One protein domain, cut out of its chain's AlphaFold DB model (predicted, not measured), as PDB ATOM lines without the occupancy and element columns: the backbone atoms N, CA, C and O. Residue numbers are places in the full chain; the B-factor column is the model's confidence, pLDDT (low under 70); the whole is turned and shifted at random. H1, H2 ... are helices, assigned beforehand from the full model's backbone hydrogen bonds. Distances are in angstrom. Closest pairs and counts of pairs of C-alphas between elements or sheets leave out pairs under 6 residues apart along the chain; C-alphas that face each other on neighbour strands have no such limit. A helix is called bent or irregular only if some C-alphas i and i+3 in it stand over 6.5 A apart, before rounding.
ATOM      1  N   ASN A 618     136.885 129.626  72.617       81.12
ATOM      2  CA  ASN A 618     135.786 130.329  71.955       81.12
ATOM      3  C   ASN A 618     134.997 131.268  72.891       81.12
ATOM      4  O   ASN A 618     133.893 131.660  72.517       81.12
ATOM      5  N   ARG A 619     135.548 131.624  74.077       80.44
ATOM      6  CA  ARG A 619     134.973 132.432  75.201       80.44
ATOM      7  C   ARG A 619     134.417 131.647  76.399       80.44
ATOM      8  O   ARG A 619     134.225 132.254  77.447       80.44
ATOM      9  N   ASP A 620     134.127 130.353  76.284       78.31
ATOM     10  CA  ASP A 620     133.417 129.607  77.342       78.31
ATOM     11  C   ASP A 620     134.139 129.668  78.706       78.31
ATOM     12  O   ASP A 620     135.158 129.010  78.923       78.31
ATOM     13  N   ARG A 621     133.594 130.472  79.633       78.25
ATOM     14  CA  ARG A 621     134.199 130.750  80.944       78.25
ATOM     15  C   ARG A 621     134.282 129.502  81.819       78.25
ATOM     16  O   ARG A 621     135.272 129.335  82.526       78.25
ATOM     17  N   SER A 622     133.317 128.591  81.694       77.81
ATOM     18  CA  SER A 622     133.318 127.318  82.425       77.81
ATOM     19  C   SER A 622     134.488 126.421  82.003       77.81
ATOM     20  O   SER A 622     135.064 125.694  82.811       77.81
ATOM     21  N   ARG A 623     134.913 126.541  80.738       82.75
ATOM     22  CA  ARG A 623     136.069 125.836  80.171       82.75
ATOM     23  C   ARG A 623     137.384 126.602  80.296       82.75
ATOM     24  O   ARG A 623     138.433 125.996  80.089       82.75
ATOM     25  N   PHE A 624     137.370 127.884  80.663       86.38
ATOM     26  CA  PHE A 624     138.582 128.705  80.769       86.38
ATOM     27  C   PHE A 624     139.601 128.130  81.766       86.38
ATOM     28  O   PHE A 624     140.795 128.114  81.478       86.38
ATOM     29  N   ALA A 625     139.145 127.584  82.899       85.62
ATOM     30  CA  ALA A 625     140.024 126.937  83.878       85.62
ATOM     31  C   ALA A 625     140.696 125.662  83.325       85.62
ATOM     32  O   ALA A 625     141.890 125.453  83.534       85.62
ATOM     33  N   ALA A 626     139.958 124.835  82.577       87.12
ATOM     34  CA  ALA A 626     140.514 123.650  81.920       87.12
ATOM     35  C   ALA A 626     141.506 124.041  80.810       87.12
ATOM     36  O   ALA A 626     142.631 123.546  80.780       87.12
ATOM     37  N   TRP A 627     141.125 125.003  79.965       90.31
ATOM     38  CA  TRP A 627     141.959 125.530  78.885       90.31
ATOM     39  C   TRP A 627     143.264 126.158  79.398       90.31
ATOM     40  O   TRP A 627     144.329 125.918  78.832       90.31
ATOM     41  N   ARG A 628     143.209 126.892  80.520       90.44
ATOM     42  CA  ARG A 628     144.397 127.408  81.215       90.44
ATOM     43  C   ARG A 628     145.377 126.292  81.555       90.44
ATOM     44  O   ARG A 628     146.573 126.441  81.309       90.44
ATOM     45  N   ASN A 629     144.883 125.188  82.110       88.44
ATOM     46  CA  ASN A 629     145.726 124.056  82.484       88.44
ATOM     47  C   ASN A 629     146.342 123.382  81.245       88.44
ATOM     48  O   ASN A 629     147.518 123.027  81.285       88.44
ATOM     49  N   GLU A 630     145.600 123.280  80.134       89.25
ATOM     50  CA  GLU A 630     146.105 122.743  78.859       89.25
ATOM     51  C   GLU A 630     147.313 123.530  78.323       89.25
ATOM     52  O   GLU A 630     148.354 122.928  78.053       89.25
ATOM     53  N   TRP A 631     147.221 124.862  78.178       89.69
ATOM     54  CA  TRP A 631     148.368 125.640  77.685       89.69
ATOM     55  C   TRP A 631     149.463 125.841  78.734       89.69
ATOM     56  O   TRP A 631     150.629 125.934  78.362       89.69
ATOM     57  N   THR A 632     149.139 125.851  80.032       91.19
ATOM     58  CA  THR A 632     150.166 125.910  81.090       91.19
ATOM     59  C   THR A 632     151.059 124.671  81.033       91.19
ATOM     60  O   THR A 632     152.280 124.804  80.989       91.19
ATOM     61  N   LEU A 633     150.463 123.478  80.933       90.12
ATOM     62  CA  LEU A 633     151.195 122.218  80.790       90.12
ATOM     63  C   LEU A 633     152.029 122.180  79.498       90.12
ATOM     64  O   LEU A 633     153.169 121.717  79.505       90.12
ATOM     65  N   TYR A 634     151.481 122.687  78.390       90.25
ATOM     66  CA  TYR A 634     152.196 122.728  77.114       90.25
ATOM     67  C   TYR A 634     153.433 123.633  77.159       90.25
ATOM     68  O   TYR A 634     154.496 123.241  76.673       90.25
ATOM     69  N   LEU A 635     153.298 124.830  77.739       91.38
ATOM     70  CA  LEU A 635     154.385 125.803  77.863       91.38
ATOM     71  C   LEU A 635     155.459 125.360  78.862       91.38
ATOM     72  O   LEU A 635     156.627 125.661  78.641       91.38
ATOM     73  N   ASP A 636     155.094 124.634  79.921       88.94
ATOM     74  CA  ASP A 636     156.054 124.081  80.883       88.94
ATOM     75  C   ASP A 636     156.909 122.972  80.246       88.94
ATOM     76  O   ASP A 636     158.143 123.016  80.270       88.94
ATOM     77  N   ILE A 637     156.269 122.030  79.545       88.69
ATOM     78  CA  ILE A 637     156.970 120.925  78.876       88.69
ATOM     79  C   ILE A 637     157.806 121.417  77.680       88.69
ATOM     80  O   ILE A 637     158.895 120.901  77.432       88.69
ATOM     81  N   ASN A 638     157.344 122.450  76.969       88.75
ATOM     82  CA  ASN A 638     158.089 123.102  75.889       88.75
ATOM     83  C   ASN A 638     158.827 124.379  76.347       88.75
ATOM     84  O   ASN A 638     159.158 125.233  75.521       88.75
ATOM     85  N   SER A 639     159.140 124.510  77.640       87.56
ATOM     86  CA  SER A 639     159.768 125.705  78.241       87.56
ATOM     87  C   SER A 639     161.106 126.107  77.614       87.56
ATOM     88  O   SER A 639     161.447 127.286  77.594       87.56
ATOM     89  N   LYS A 640     161.846 125.154  77.031       86.00
ATOM     90  CA  LYS A 640     163.074 125.419  76.256       86.00
ATOM     91  C   LYS A 640     162.839 126.161  74.933       86.00
ATOM     92  O   LYS A 640     163.760 126.774  74.409       86.00
ATOM     93  N   ILE A 641     161.634 126.068  74.372       88.25
ATOM     94  CA  ILE A 641     161.241 126.698  73.102       88.25
ATOM     95  C   ILE A 641     160.506 128.006  73.389       88.25
ATOM     96  O   ILE A 641     160.778 129.025  72.752       88.25
ATOM     97  N   TYR A 642     159.627 127.974  74.393       89.38
ATOM     98  CA  TYR A 642     158.893 129.112  74.943       89.38
ATOM     99  C   TYR A 642     159.631 129.715  76.149       89.38
ATOM    100  O   TYR A 642     159.061 129.876  77.225       89.38
ATOM    101  N   ASP A 643     160.908 130.041  75.958       90.12
ATOM    102  CA  ASP A 643     161.784 130.675  76.952       90.12
ATOM    103  C   ASP A 643     161.326 132.112  77.296       90.12
ATOM    104  O   ASP A 643     161.157 132.469  78.466       90.12
ATOM    105  N   ASP A 644     161.049 132.911  76.266       91.44
ATOM    106  CA  ASP A 644     160.623 134.305  76.342       91.44
ATOM    107  C   ASP A 644     159.101 134.442  76.514       91.44
ATOM    108  O   ASP A 644     158.291 133.713  75.930       91.44
ATOM    109  N   ASP A 645     158.701 135.443  77.290       90.75
ATOM    110  CA  ASP A 645     157.310 135.807  77.530       90.75
ATOM    111  C   ASP A 645     156.591 136.194  76.232       90.75
ATOM    112  O   ASP A 645     155.426 135.841  76.063       90.75
ATOM    113  N   VAL A 646     157.281 136.811  75.264       90.38
ATOM    114  CA  VAL A 646     156.708 137.089  73.932       90.38
ATOM    115  C   VAL A 646     156.263 135.803  73.232       90.38
ATOM    116  O   VAL A 646     155.181 135.768  72.642       90.38
ATOM    117  N   LYS A 647     157.055 134.725  73.325       91.06
ATOM    118  CA  LYS A 647     156.718 133.430  72.716       91.06
ATOM    119  C   LYS A 647     155.536 132.775  73.435       91.06
ATOM    120  O   LYS A 647     154.630 132.279  72.769       91.06
ATOM    121  N   LYS A 648     155.506 132.817  74.775       92.81
ATOM    122  CA  LYS A 648     154.396 132.290  75.600       92.81
ATOM    123  C   LYS A 648     153.078 133.016  75.314       92.81
ATOM    124  O   LYS A 648     152.051 132.374  75.107       92.81
ATOM    125  N   ILE A 649     153.108 134.350  75.240       92.19
ATOM    126  CA  ILE A 649     151.950 135.178  74.872       92.19
ATOM    127  C   ILE A 649     151.498 134.841  73.441       92.19
ATOM    128  O   ILE A 649     150.319 134.568  73.217       92.19
ATOM    129  N   GLY A 650     152.431 134.789  72.483       90.50
ATOM    130  CA  GLY A 650     152.145 134.430  71.090       90.50
ATOM    131  C   GLY A 650     151.481 133.058  70.945       90.50
ATOM    132  O   GLY A 650     150.514 132.927  70.194       90.50
ATOM    133  N   TYR A 651     151.937 132.062  71.715       92.31
ATOM    134  CA  TYR A 651     151.310 130.744  71.784       92.31
ATOM    135  C   TYR A 651     149.844 130.839  72.213       92.31
ATOM    136  O   TYR A 651     148.968 130.428  71.454       92.31
ATOM    137  N   VAL A 652     149.551 131.432  73.377       91.88
ATOM    138  CA  VAL A 652     148.175 131.497  73.911       91.88
ATOM    139  C   VAL A 652     147.242 132.262  72.964       91.88
ATOM    140  O   VAL A 652     146.135 131.800  72.688       91.88
ATOM    141  N   LEU A 653     147.698 133.379  72.381       90.94
ATOM    142  CA  LEU A 653     146.925 134.143  71.390       90.94
ATOM    143  C   LEU A 653     146.643 133.338  70.103       90.94
ATOM    144  O   LEU A 653     145.616 133.562  69.455       90.94
ATOM    145  N   SER A 654     147.512 132.397  69.714       89.94
ATOM    146  CA  SER A 654     147.294 131.579  68.510       89.94
ATOM    147  C   SER A 654     146.054 130.677  68.611       89.94
ATOM    148  O   SER A 654     145.341 130.539  67.619       89.94
ATOM    149  N   TYR A 655     145.719 130.183  69.812       90.44
ATOM    150  CA  TYR A 655     144.553 129.319  70.075       90.44
ATOM    151  C   TYR A 655     143.247 130.088  70.356       90.44
ATOM    152  O   TYR A 655     142.195 129.482  70.560       90.44
ATOM    153  N   MET A 656     143.284 131.423  70.330       90.06
ATOM    154  CA  MET A 656     142.102 132.296  70.400       90.06
ATOM    155  C   MET A 656     141.591 132.579  68.978       90.06
ATOM    156  O   MET A 656     141.689 133.696  68.461       90.06
ATOM    157  N   THR A 657     141.132 131.520  68.312       86.69
ATOM    158  CA  THR A 657     140.802 131.477  66.877       86.69
ATOM    159  C   THR A 657     139.394 131.961  66.545       86.69
ATOM    160  O   THR A 657     139.194 132.459  65.439       86.69
ATOM    161  N   SER A 658     138.424 131.846  67.460       84.50
ATOM    162  CA  SER A 658     137.018 132.158  67.165       84.50
ATOM    163  C   SER A 658     136.265 132.851  68.316       84.50
ATOM    164  O   SER A 658     136.783 133.043  69.419       84.50
ATOM    165  N   GLY A 659     135.029 133.277  68.039       84.75
ATOM    166  CA  GLY A 659     134.139 133.913  69.012       84.75
ATOM    167  C   GLY A 659     134.683 135.221  69.600       84.75
ATOM    168  O   GLY A 659     135.443 135.959  68.976       84.75
ATOM    169  N   GLU A 660     134.297 135.521  70.841       84.31
ATOM    170  CA  GLU A 660     134.746 136.738  71.536       84.31
ATOM    171  C   GLU A 660     136.233 136.688  71.925       84.31
ATOM    172  O   GLU A 660     136.860 137.732  72.090       84.31
ATOM    173  N   ALA A 661     136.830 135.494  71.997       88.38
ATOM    174  CA  ALA A 661     138.267 135.335  72.198       88.38
ATOM    175  C   ALA A 661     139.071 135.902  71.013       88.38
ATOM    176  O   ALA A 661     140.056 136.606  71.229       88.38
ATOM    177  N   LEU A 662     138.610 135.686  69.773       89.06
ATOM    178  CA  LEU A 662     139.192 136.296  68.571       89.06
ATOM    179  C   LEU A 662     139.089 137.832  68.595       89.06
ATOM    180  O   LEU A 662     140.054 138.525  68.256       89.06
ATOM    181  N   LEU A 663     137.937 138.373  69.005       89.38
ATOM    182  CA  LEU A 663     137.725 139.821  69.128       89.38
ATOM    183  C   LEU A 663     138.645 140.427  70.195       89.38
ATOM    184  O   LEU A 663     139.355 141.393  69.910       89.38
ATOM    185  N   TRP A 664     138.698 139.815  71.382       91.94
ATOM    186  CA  TRP A 664     139.584 140.228  72.470       91.94
ATOM    187  C   TRP A 664     141.055 140.171  72.053       91.94
ATOM    188  O   TRP A 664     141.760 141.163  72.209       91.94
ATOM    189  N   ARG A 665     141.501 139.071  71.428       91.50
ATOM    190  CA  ARG A 665     142.858 138.933  70.872       91.50
ATOM    191  C   ARG A 665     143.187 140.082  69.925       91.50
ATOM    192  O   ARG A 665     144.258 140.673  70.010       91.50
ATOM    193  N   THR A 666     142.278 140.383  69.003       89.62
ATOM    194  CA  THR A 666     142.484 141.412  67.974       89.62
ATOM    195  C   THR A 666     142.568 142.806  68.595       89.62
ATOM    196  O   THR A 666     143.451 143.588  68.239       89.62
ATOM    197  N   GLN A 667     141.703 143.107  69.567       89.75
ATOM    198  CA  GLN A 667     141.750 144.358  70.320       89.75
ATOM    199  C   GLN A 667     143.033 144.475  71.156       89.75
ATOM    200  O   GLN A 667     143.742 145.473  71.031       89.75
ATOM    201  N   TRP A 668     143.361 143.457  71.952       90.88
ATOM    202  CA  TRP A 668     144.529 143.433  72.832       90.88
ATOM    203  C   TRP A 668     145.835 143.596  72.043       90.88
ATOM    204  O   TRP A 668     146.653 144.461  72.354       90.88
ATOM    205  N   THR A 669     145.999 142.854  70.942       88.88
ATOM    206  CA  THR A 669     147.167 142.979  70.056       88.88
ATOM    207  C   THR A 669     147.262 144.373  69.439       88.88
ATOM    208  O   THR A 669     148.356 144.933  69.379       88.88
ATOM    209  N   ARG A 670     146.136 144.985  69.038       86.50
ATOM    210  CA  ARG A 670     146.112 146.370  68.541       86.50
ATOM    211  C   ARG A 670     146.567 147.353  69.622       86.50
ATOM    212  O   ARG A 670     147.421 148.197  69.362       86.50
ATOM    213  N   GLU A 671     146.065 147.225  70.845       85.62
ATOM    214  CA  GLU A 671     146.455 148.088  71.966       85.62
ATOM    215  C   GLU A 671     147.961 147.996  72.274       85.62
ATOM    216  O   GLU A 671     148.614 149.030  72.406       85.62
ATOM    217  N   LYS A 672     148.556 146.790  72.282       83.75
ATOM    218  CA  LYS A 672     150.009 146.621  72.512       83.75
ATOM    219  C   LYS A 672     150.901 147.005  71.316       83.75
ATOM    220  O   LYS A 672     152.113 147.133  71.493       83.75
ATOM    221  N   THR A 673     150.346 147.191  70.115       79.81
ATOM    222  CA  THR A 673     151.096 147.588  68.898       79.81
ATOM    223  C   THR A 673     150.936 149.069  68.522       79.81
ATOM    224  O   THR A 673     151.750 149.590  67.761       79.81
ATOM    225  N   THR A 674     149.955 149.785  69.090       66.50
ATOM    226  CA  THR A 674     149.606 151.174  68.706       66.50
ATOM    227  C   THR A 674     150.732 152.197  68.957       66.50
ATOM    228  O   THR A 674     150.784 153.231  68.297       66.50
ATOM    229  N   SER A 675     151.678 151.912  69.856       57.97
ATOM    230  CA  SER A 675     152.771 152.830  70.234       57.97
ATOM    231  C   SER A 675     154.036 152.733  69.361       57.97
ATOM    232  O   SER A 675     155.099 153.187  69.780       57.97
ATOM    233  N   GLY A 676     153.984 152.075  68.196       63.00
ATOM    234  CA  GLY A 676     155.126 151.914  67.271       63.00
ATOM    235  C   GLY A 676     156.264 151.006  67.770       63.00
ATOM    236  O   GLY A 676     157.157 150.648  67.008       63.00
ATOM    237  N   LYS A 677     156.214 150.587  69.037       64.50
ATOM    238  CA  LYS A 677     157.104 149.611  69.665       64.50
ATOM    239  C   LYS A 677     156.251 148.456  70.179       64.50
ATOM    240  O   LYS A 677     155.410 148.659  71.051       64.50
ATOM    241  N   ILE A 678     156.471 147.255  69.649       70.81
ATOM    242  CA  ILE A 678     155.747 146.054  70.077       70.81
ATOM    243  C   ILE A 678     156.262 145.652  71.462       70.81
ATOM    244  O   ILE A 678     157.374 145.143  71.595       70.81
ATOM    245  N   THR A 679     155.464 145.892  72.501       79.81
ATOM    246  CA  THR A 679     155.754 145.429  73.865       79.81
ATOM    247  C   THR A 679     154.532 144.731  74.439       79.81
ATOM    248  O   THR A 679     153.651 145.369  75.012       79.81
ATOM    249  N   TYR A 680     154.497 143.405  74.308       81.44
ATOM    250  CA  TYR A 680     153.432 142.568  74.869       81.44
ATOM    251  C   TYR A 680     153.432 142.522  76.409       81.44
ATOM    252  O   TYR A 680     152.420 142.168  77.009       81.44
ATOM    253  N   GLY A 681     154.526 142.953  77.046       86.75
ATOM    254  CA  GLY A 681     154.695 142.942  78.498       86.75
ATOM    255  C   GLY A 681     155.201 141.594  79.006       86.75
ATOM    256  O   GLY A 681     155.748 140.804  78.240       86.75
ATOM    257  N   THR A 682     155.039 141.350  80.305       91.38
ATOM    258  CA  THR A 682     155.353 140.056  80.923       91.38
ATOM    259  C   THR A 682     154.191 139.082  80.761       91.38
ATOM    260  O   THR A 682     153.021 139.479  80.760       91.38
ATOM    261  N   PHE A 683     154.499 137.787  80.707       91.69
ATOM    262  CA  PHE A 683     153.497 136.729  80.602       91.69
ATOM    263  C   PHE A 683     152.527 136.757  81.790       91.69
ATOM    264  O   PHE A 683     151.322 136.646  81.596       91.69
ATOM    265  N   LEU A 684     153.021 137.030  83.004       90.62
ATOM    266  CA  LEU A 684     152.195 137.149  84.212       90.62
ATOM    267  C   LEU A 684     151.146 138.276  84.129       90.62
ATOM    268  O   LEU A 684     150.004 138.113  84.567       90.62
ATOM    269  N   ALA A 685     151.519 139.435  83.575       90.44
ATOM    270  CA  ALA A 685     150.581 140.541  83.391       90.44
ATOM    271  C   ALA A 685     149.516 140.186  82.343       90.44
ATOM    272  O   ALA A 685     148.332 140.444  82.563       90.44
ATOM    273  N   PHE A 686     149.924 139.528  81.253       93.00
ATOM    274  CA  PHE A 686     149.012 138.996  80.242       93.00
ATOM    275  C   PHE A 686     148.028 137.968  80.822       93.00
ATOM    276  O   PHE A 686     146.827 138.113  80.610       93.00
ATOM    277  N   THR A 687     148.487 136.978  81.600       91.94
ATOM    278  CA  THR A 687     147.582 135.978  82.195       91.94
ATOM    279  C   THR A 687     146.601 136.619  83.170       91.94
ATOM    280  O   THR A 687     145.426 136.281  83.146       91.94
ATOM    281  N   THR A 688     147.030 137.618  83.947       90.62
ATOM    282  CA  THR A 688     146.139 138.371  84.846       90.62
ATOM    283  C   THR A 688     145.059 139.148  84.076       90.62
ATOM    284  O   THR A 688     143.904 139.203  84.498       90.62
ATOM    285  N   GLU A 689     145.411 139.744  82.931       89.94
ATOM    286  CA  GLU A 689     144.473 140.461  82.055       89.94
ATOM    287  C   GLU A 689     143.464 139.499  81.393       89.94
ATOM    288  O   GLU A 689     142.264 139.778  81.380       89.94
ATOM    289  N   LEU A 690     143.944 138.338  80.932       89.94
ATOM    290  CA  LEU A 690     143.166 137.232  80.361       89.94
ATOM    291  C   LEU A 690     142.208 136.595  81.391       89.94
ATOM    292  O   LEU A 690     141.046 136.324  81.095       89.94
ATOM    293  N   GLU A 691     142.672 136.382  82.624       89.50
ATOM    294  CA  GLU A 691     141.854 135.894  83.739       89.50
ATOM    295  C   GLU A 691     140.752 136.895  84.089       89.50
ATOM    296  O   GLU A 691     139.597 136.509  84.243       89.50
ATOM    297  N   LYS A 692     141.066 138.193  84.140       87.62
ATOM    298  CA  LYS A 692     140.078 139.236  84.437       87.62
ATOM    299  C   LYS A 692     138.933 139.294  83.413       87.62
ATOM    300  O   LYS A 692     137.830 139.706  83.772       87.62
ATOM    301  N   THR A 693     139.168 138.918  82.154       86.25
ATOM    302  CA  THR A 693     138.143 138.947  81.096       86.25
ATOM    303  C   THR A 693     137.368 137.630  80.958       86.25
ATOM    304  O   THR A 693     136.151 137.664  80.715       86.25
ATOM    305  N   PHE A 694     138.032 136.481  81.148       85.56
ATOM    306  CA  PHE A 694     137.472 135.154  80.854       85.56
ATOM    307  C   PHE A 694     137.295 134.206  82.047       85.56
ATOM    308  O   PHE A 694     136.594 133.206  81.889       85.56
ATOM    309  N   ALA A 695     137.844 134.490  83.231       79.81
ATOM    310  CA  ALA A 695     137.495 133.708  84.415       79.81
ATOM    311  C   ALA A 695     136.004 133.873  84.751       79.81
ATOM    312  O   ALA A 695     135.392 134.920  84.501       79.81
ATOM    313  N   GLU A 696     135.407 132.840  85.346       72.12
ATOM    314  CA  GLU A 696     134.089 132.979  85.954       72.12
ATOM    315  C   GLU A 696     134.177 133.961  87.123       72.12
ATOM    316  O   GLU A 696     134.708 133.656  88.192       72.12
ATOM    317  N   VAL A 697     133.627 135.159  86.916       62.25
ATOM    318  CA  VAL A 697     133.282 136.055  88.013       62.25
ATOM    319  C   VAL A 697     132.178 135.362  88.803       62.25
ATOM    320  O   VAL A 697     131.000 135.432  88.448       62.25
ATOM    321  N   TYR A 698     132.565 134.668  89.873       56.31
ATOM    322  CA  TYR A 698     131.641 134.313  90.937       56.31
ATOM    323  C   TYR A 698     131.184 135.611  91.595       56.31
ATOM    324  O   TYR A 698     131.792 136.084  92.554       56.31
ATOM    325  N   ASP A 699     130.103 136.187  91.070       59.12
ATOM    326  CA  ASP A 699     129.360 137.214  91.782       59.12
ATOM    327  C   ASP A 699     128.955 136.623  93.133       59.12
ATOM    328  O   ASP A 699     128.089 135.750  93.222       59.12
ATOM    329  N   GLU A 700     129.595 137.102  94.197       62.88
ATOM    330  CA  GLU A 700     129.300 136.727  95.574       62.88
ATOM    331  C   GLU A 700     127.787 136.729  95.895       62.88
ATOM    332  O   GLU A 700     127.327 135.766  96.518       62.88
ATOM    333  N   PRO A 701     126.959 137.705  95.444       60.66
ATOM    334  CA  PRO A 701     125.508 137.621  95.623       60.66
ATOM    335  C   PRO A 701     124.856 136.439  94.885       60.66
ATOM    336  O   PRO A 701     123.946 135.824  95.439       60.66
ATOM    337  N   VAL A 702     125.326 136.064  93.690       67.62
ATOM    338  CA  VAL A 702     124.801 134.916  92.924       67.62
ATOM    339  C   VAL A 702     125.230 133.593  93.563       67.62
ATOM    340  O   VAL A 702     124.423 132.669  93.665       67.62
ATOM    341  N   ALA A 703     126.466 133.501  94.061       69.81
ATOM    342  CA  ALA A 703     126.933 132.352  94.836       69.81
ATOM    343  C   ALA A 703     126.116 132.184  96.133       69.81
ATOM    344  O   ALA A 703     125.618 131.093  96.415       69.81
ATOM    345  N   ARG A 704     125.880 133.279  96.872       74.94
ATOM    346  CA  ARG A 704     124.986 133.304  98.045       74.94
ATOM    347  C   ARG A 704     123.553 132.897  97.680       74.94
ATOM    348  O   ARG A 704     122.950 132.117  98.410       74.94
ATOM    349  N   GLN A 705     123.016 133.355  96.548       77.88
ATOM    350  CA  GLN A 705     121.669 132.996  96.092       77.88
ATOM    351  C   GLN A 705     121.549 131.506  95.724       77.88
ATOM    352  O   GLN A 705     120.580 130.864  96.127       77.88
ATOM    353  N   LYS A 706     122.547 130.926  95.043       76.94
ATOM    354  CA  LYS A 706     122.601 129.478  94.766       76.94
ATOM    355  C   LYS A 706     122.709 128.651  96.053       76.94
ATOM    356  O   LYS A 706     122.000 127.660  96.196       76.94
ATOM    357  N   LEU A 707     123.518 129.085  97.026       77.88
ATOM    358  CA  LEU A 707     123.603 128.445  98.347       77.88
ATOM    359  C   LEU A 707     122.271 128.500  99.118       77.88
ATOM    360  O   LEU A 707     121.918 127.539  99.798       77.88
ATOM    361  N   LEU A 708     121.513 129.596  99.001       78.19
ATOM    362  CA  LEU A 708     120.176 129.713  99.595       78.19
ATOM    363  C   LEU A 708     119.157 128.784  98.918       78.19
ATOM    364  O   LEU A 708     118.372 128.150  99.620       78.19
ATOM    365  N   GLN A 709     119.196 128.649  97.588       80.94
ATOM    366  CA  GLN A 709     118.326 127.723  96.848       80.94
ATOM    367  C   GLN A 709     118.611 126.257  97.205       80.94
ATOM    368  O   GLN A 709     117.679 125.517  97.511       80.94
ATOM    369  N   LEU A 710     119.884 125.851  97.269       77.44
ATOM    370  CA  LEU A 710     120.274 124.482  97.639       77.44
ATOM    371  C   LEU A 710     119.826 124.100  99.061       77.44
ATOM    372  O   LEU A 710     119.409 122.966  99.291       77.44
ATOM    373  N   LYS A 711     119.840 125.054 100.005       70.62
ATOM    374  CA  LYS A 711     119.300 124.848 101.361       70.62
ATOM    375  C   LYS A 711     117.777 124.699 101.400       70.62
ATOM    376  O   LYS A 711     117.272 124.068 102.322       70.62
ATOM    377  N   GLN A 712     117.048 125.266 100.439       67.94
ATOM    378  CA  GLN A 712     115.588 125.134 100.362       67.94
ATOM    379  C   GLN A 712     115.163 123.797  99.743       67.94
ATOM    380  O   GLN A 712     114.176 123.217 100.181       67.94
ATOM    381  N   THR A 713     115.924 123.264  98.782       57.44
ATOM    382  CA  THR A 713     115.602 121.987  98.117       57.44
ATOM    383  C   THR A 713     115.986 120.737  98.911       57.44
ATOM    384  O   THR A 713     115.485 119.665  98.606       57.44
ATOM    385  N   GLN A 714     116.862 120.839  99.919       55.12
ATOM    386  CA  GLN A 714     117.218 119.710 100.799       55.12
ATOM    387  C   GLN A 714     116.247 119.499 101.978       55.12
ATOM    388  O   GLN A 714     116.438 118.574 102.763       55.12
ATOM    389  N   GLY A 715     115.238 120.363 102.132       53.25
ATOM    390  CA  GLY A 715     114.273 120.324 103.235       53.25
ATOM    391  C   GLY A 715     112.828 120.064 102.807       53.25
ATOM    392  O   GLY A 715     111.927 120.475 103.537       53.25
TER     393      GLY A 715
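What this domain is: This is residues 618 to 715 of the 716 residues of an uncharacterized protein of Candolleomyces aberdarensis (UniProt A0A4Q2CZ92). A small body of four helices has a fifth helix, H5, sticking out from it as an arm with residues 698 to 715. In the body, H2 and H4 lie between H1 on one side and H3 on the other, and H4 is nearest to the middle of the whole. The printed part has 98 residues with five named helices, in the order H1, H2, H3, H4, H5, and no named strand; its class is all helix. It is loose, with a radius of gyration of the C-alphas of 17.4 A, and elongated, spanning 60 by 32 by 22 A, with the arm adding to the length.

Where its parts are: H1, residues 621 to 637, begins with C-alpha 621 at (134.199, 130.750, 80.944) and is 24.9 A long from first to last C-alpha. It is irregular, but only just: C-alphas 622 and 625 are 6.9 A apart. H2 is residues 645 to 654, 14.1 A long. H3 is residues 659 to 673, 21.8 A long. H4, residues 683 to 694, is 16.1 A long and begins with C-alpha 683 at (153.497, 136.729, 80.602). H5, residues 700 to 713, is 20.3 A long and ends with C-alpha 713 at (115.602, 121.987, 98.117).

How they stand to each other: H2, H3 and H4 form an up-and-down bundle, in which each helix runs against the one before it in the chain. H2 and H4 touch, H4 with residues 683 to 686 alone; the closest C-alphas, of Asp 645 and Phe 683, are 5.0 A apart. These two run the same way at a shallow tilt of 30 degrees. H2 and H3 are close but not clearly touching, the closest C-alphas, of Leu 653 and Arg 665, being 6.3 A apart. They run opposite ways at a shallow tilt of 33 degrees, only just short of steep. H3 and H4 are near each other, with 10 pairs of C-alphas within 10 A. H1 is close to H4 but not clearly touching, with the closest C-alphas, of Arg 621 and Phe 694, 5.5 A apart; they run opposite ways at a shallow tilt of 18 degrees. H1 is likewise close to H2 but not clearly touching, with C-alphas of Leu 635 and Lys 648 the closest at 6.9 A, opposite ways at a steep tilt of 47 degrees. H1 and H3 are apart. H5 touches no helix. In H2, H3, H4 and H5 every O i to N i+4 pair is within hydrogen-bond range; in H1, 11 of 13 are.

The domain as a whole: The C-alphas farthest apart, of Gly 676 and Gly 715, are 62.9 A apart. Without residues 698 to 715, which stand free, the body spans 36 by 29 by 21 A. The printed part has no cut. The links H2 to H3 and H4 to H5 are tight, H1 to H2 and H3 to H4 short. The mean pLDDT of the printed part is 82.7, and residues 674 to 677, 697 to 703 and 712 to 715 are under 70.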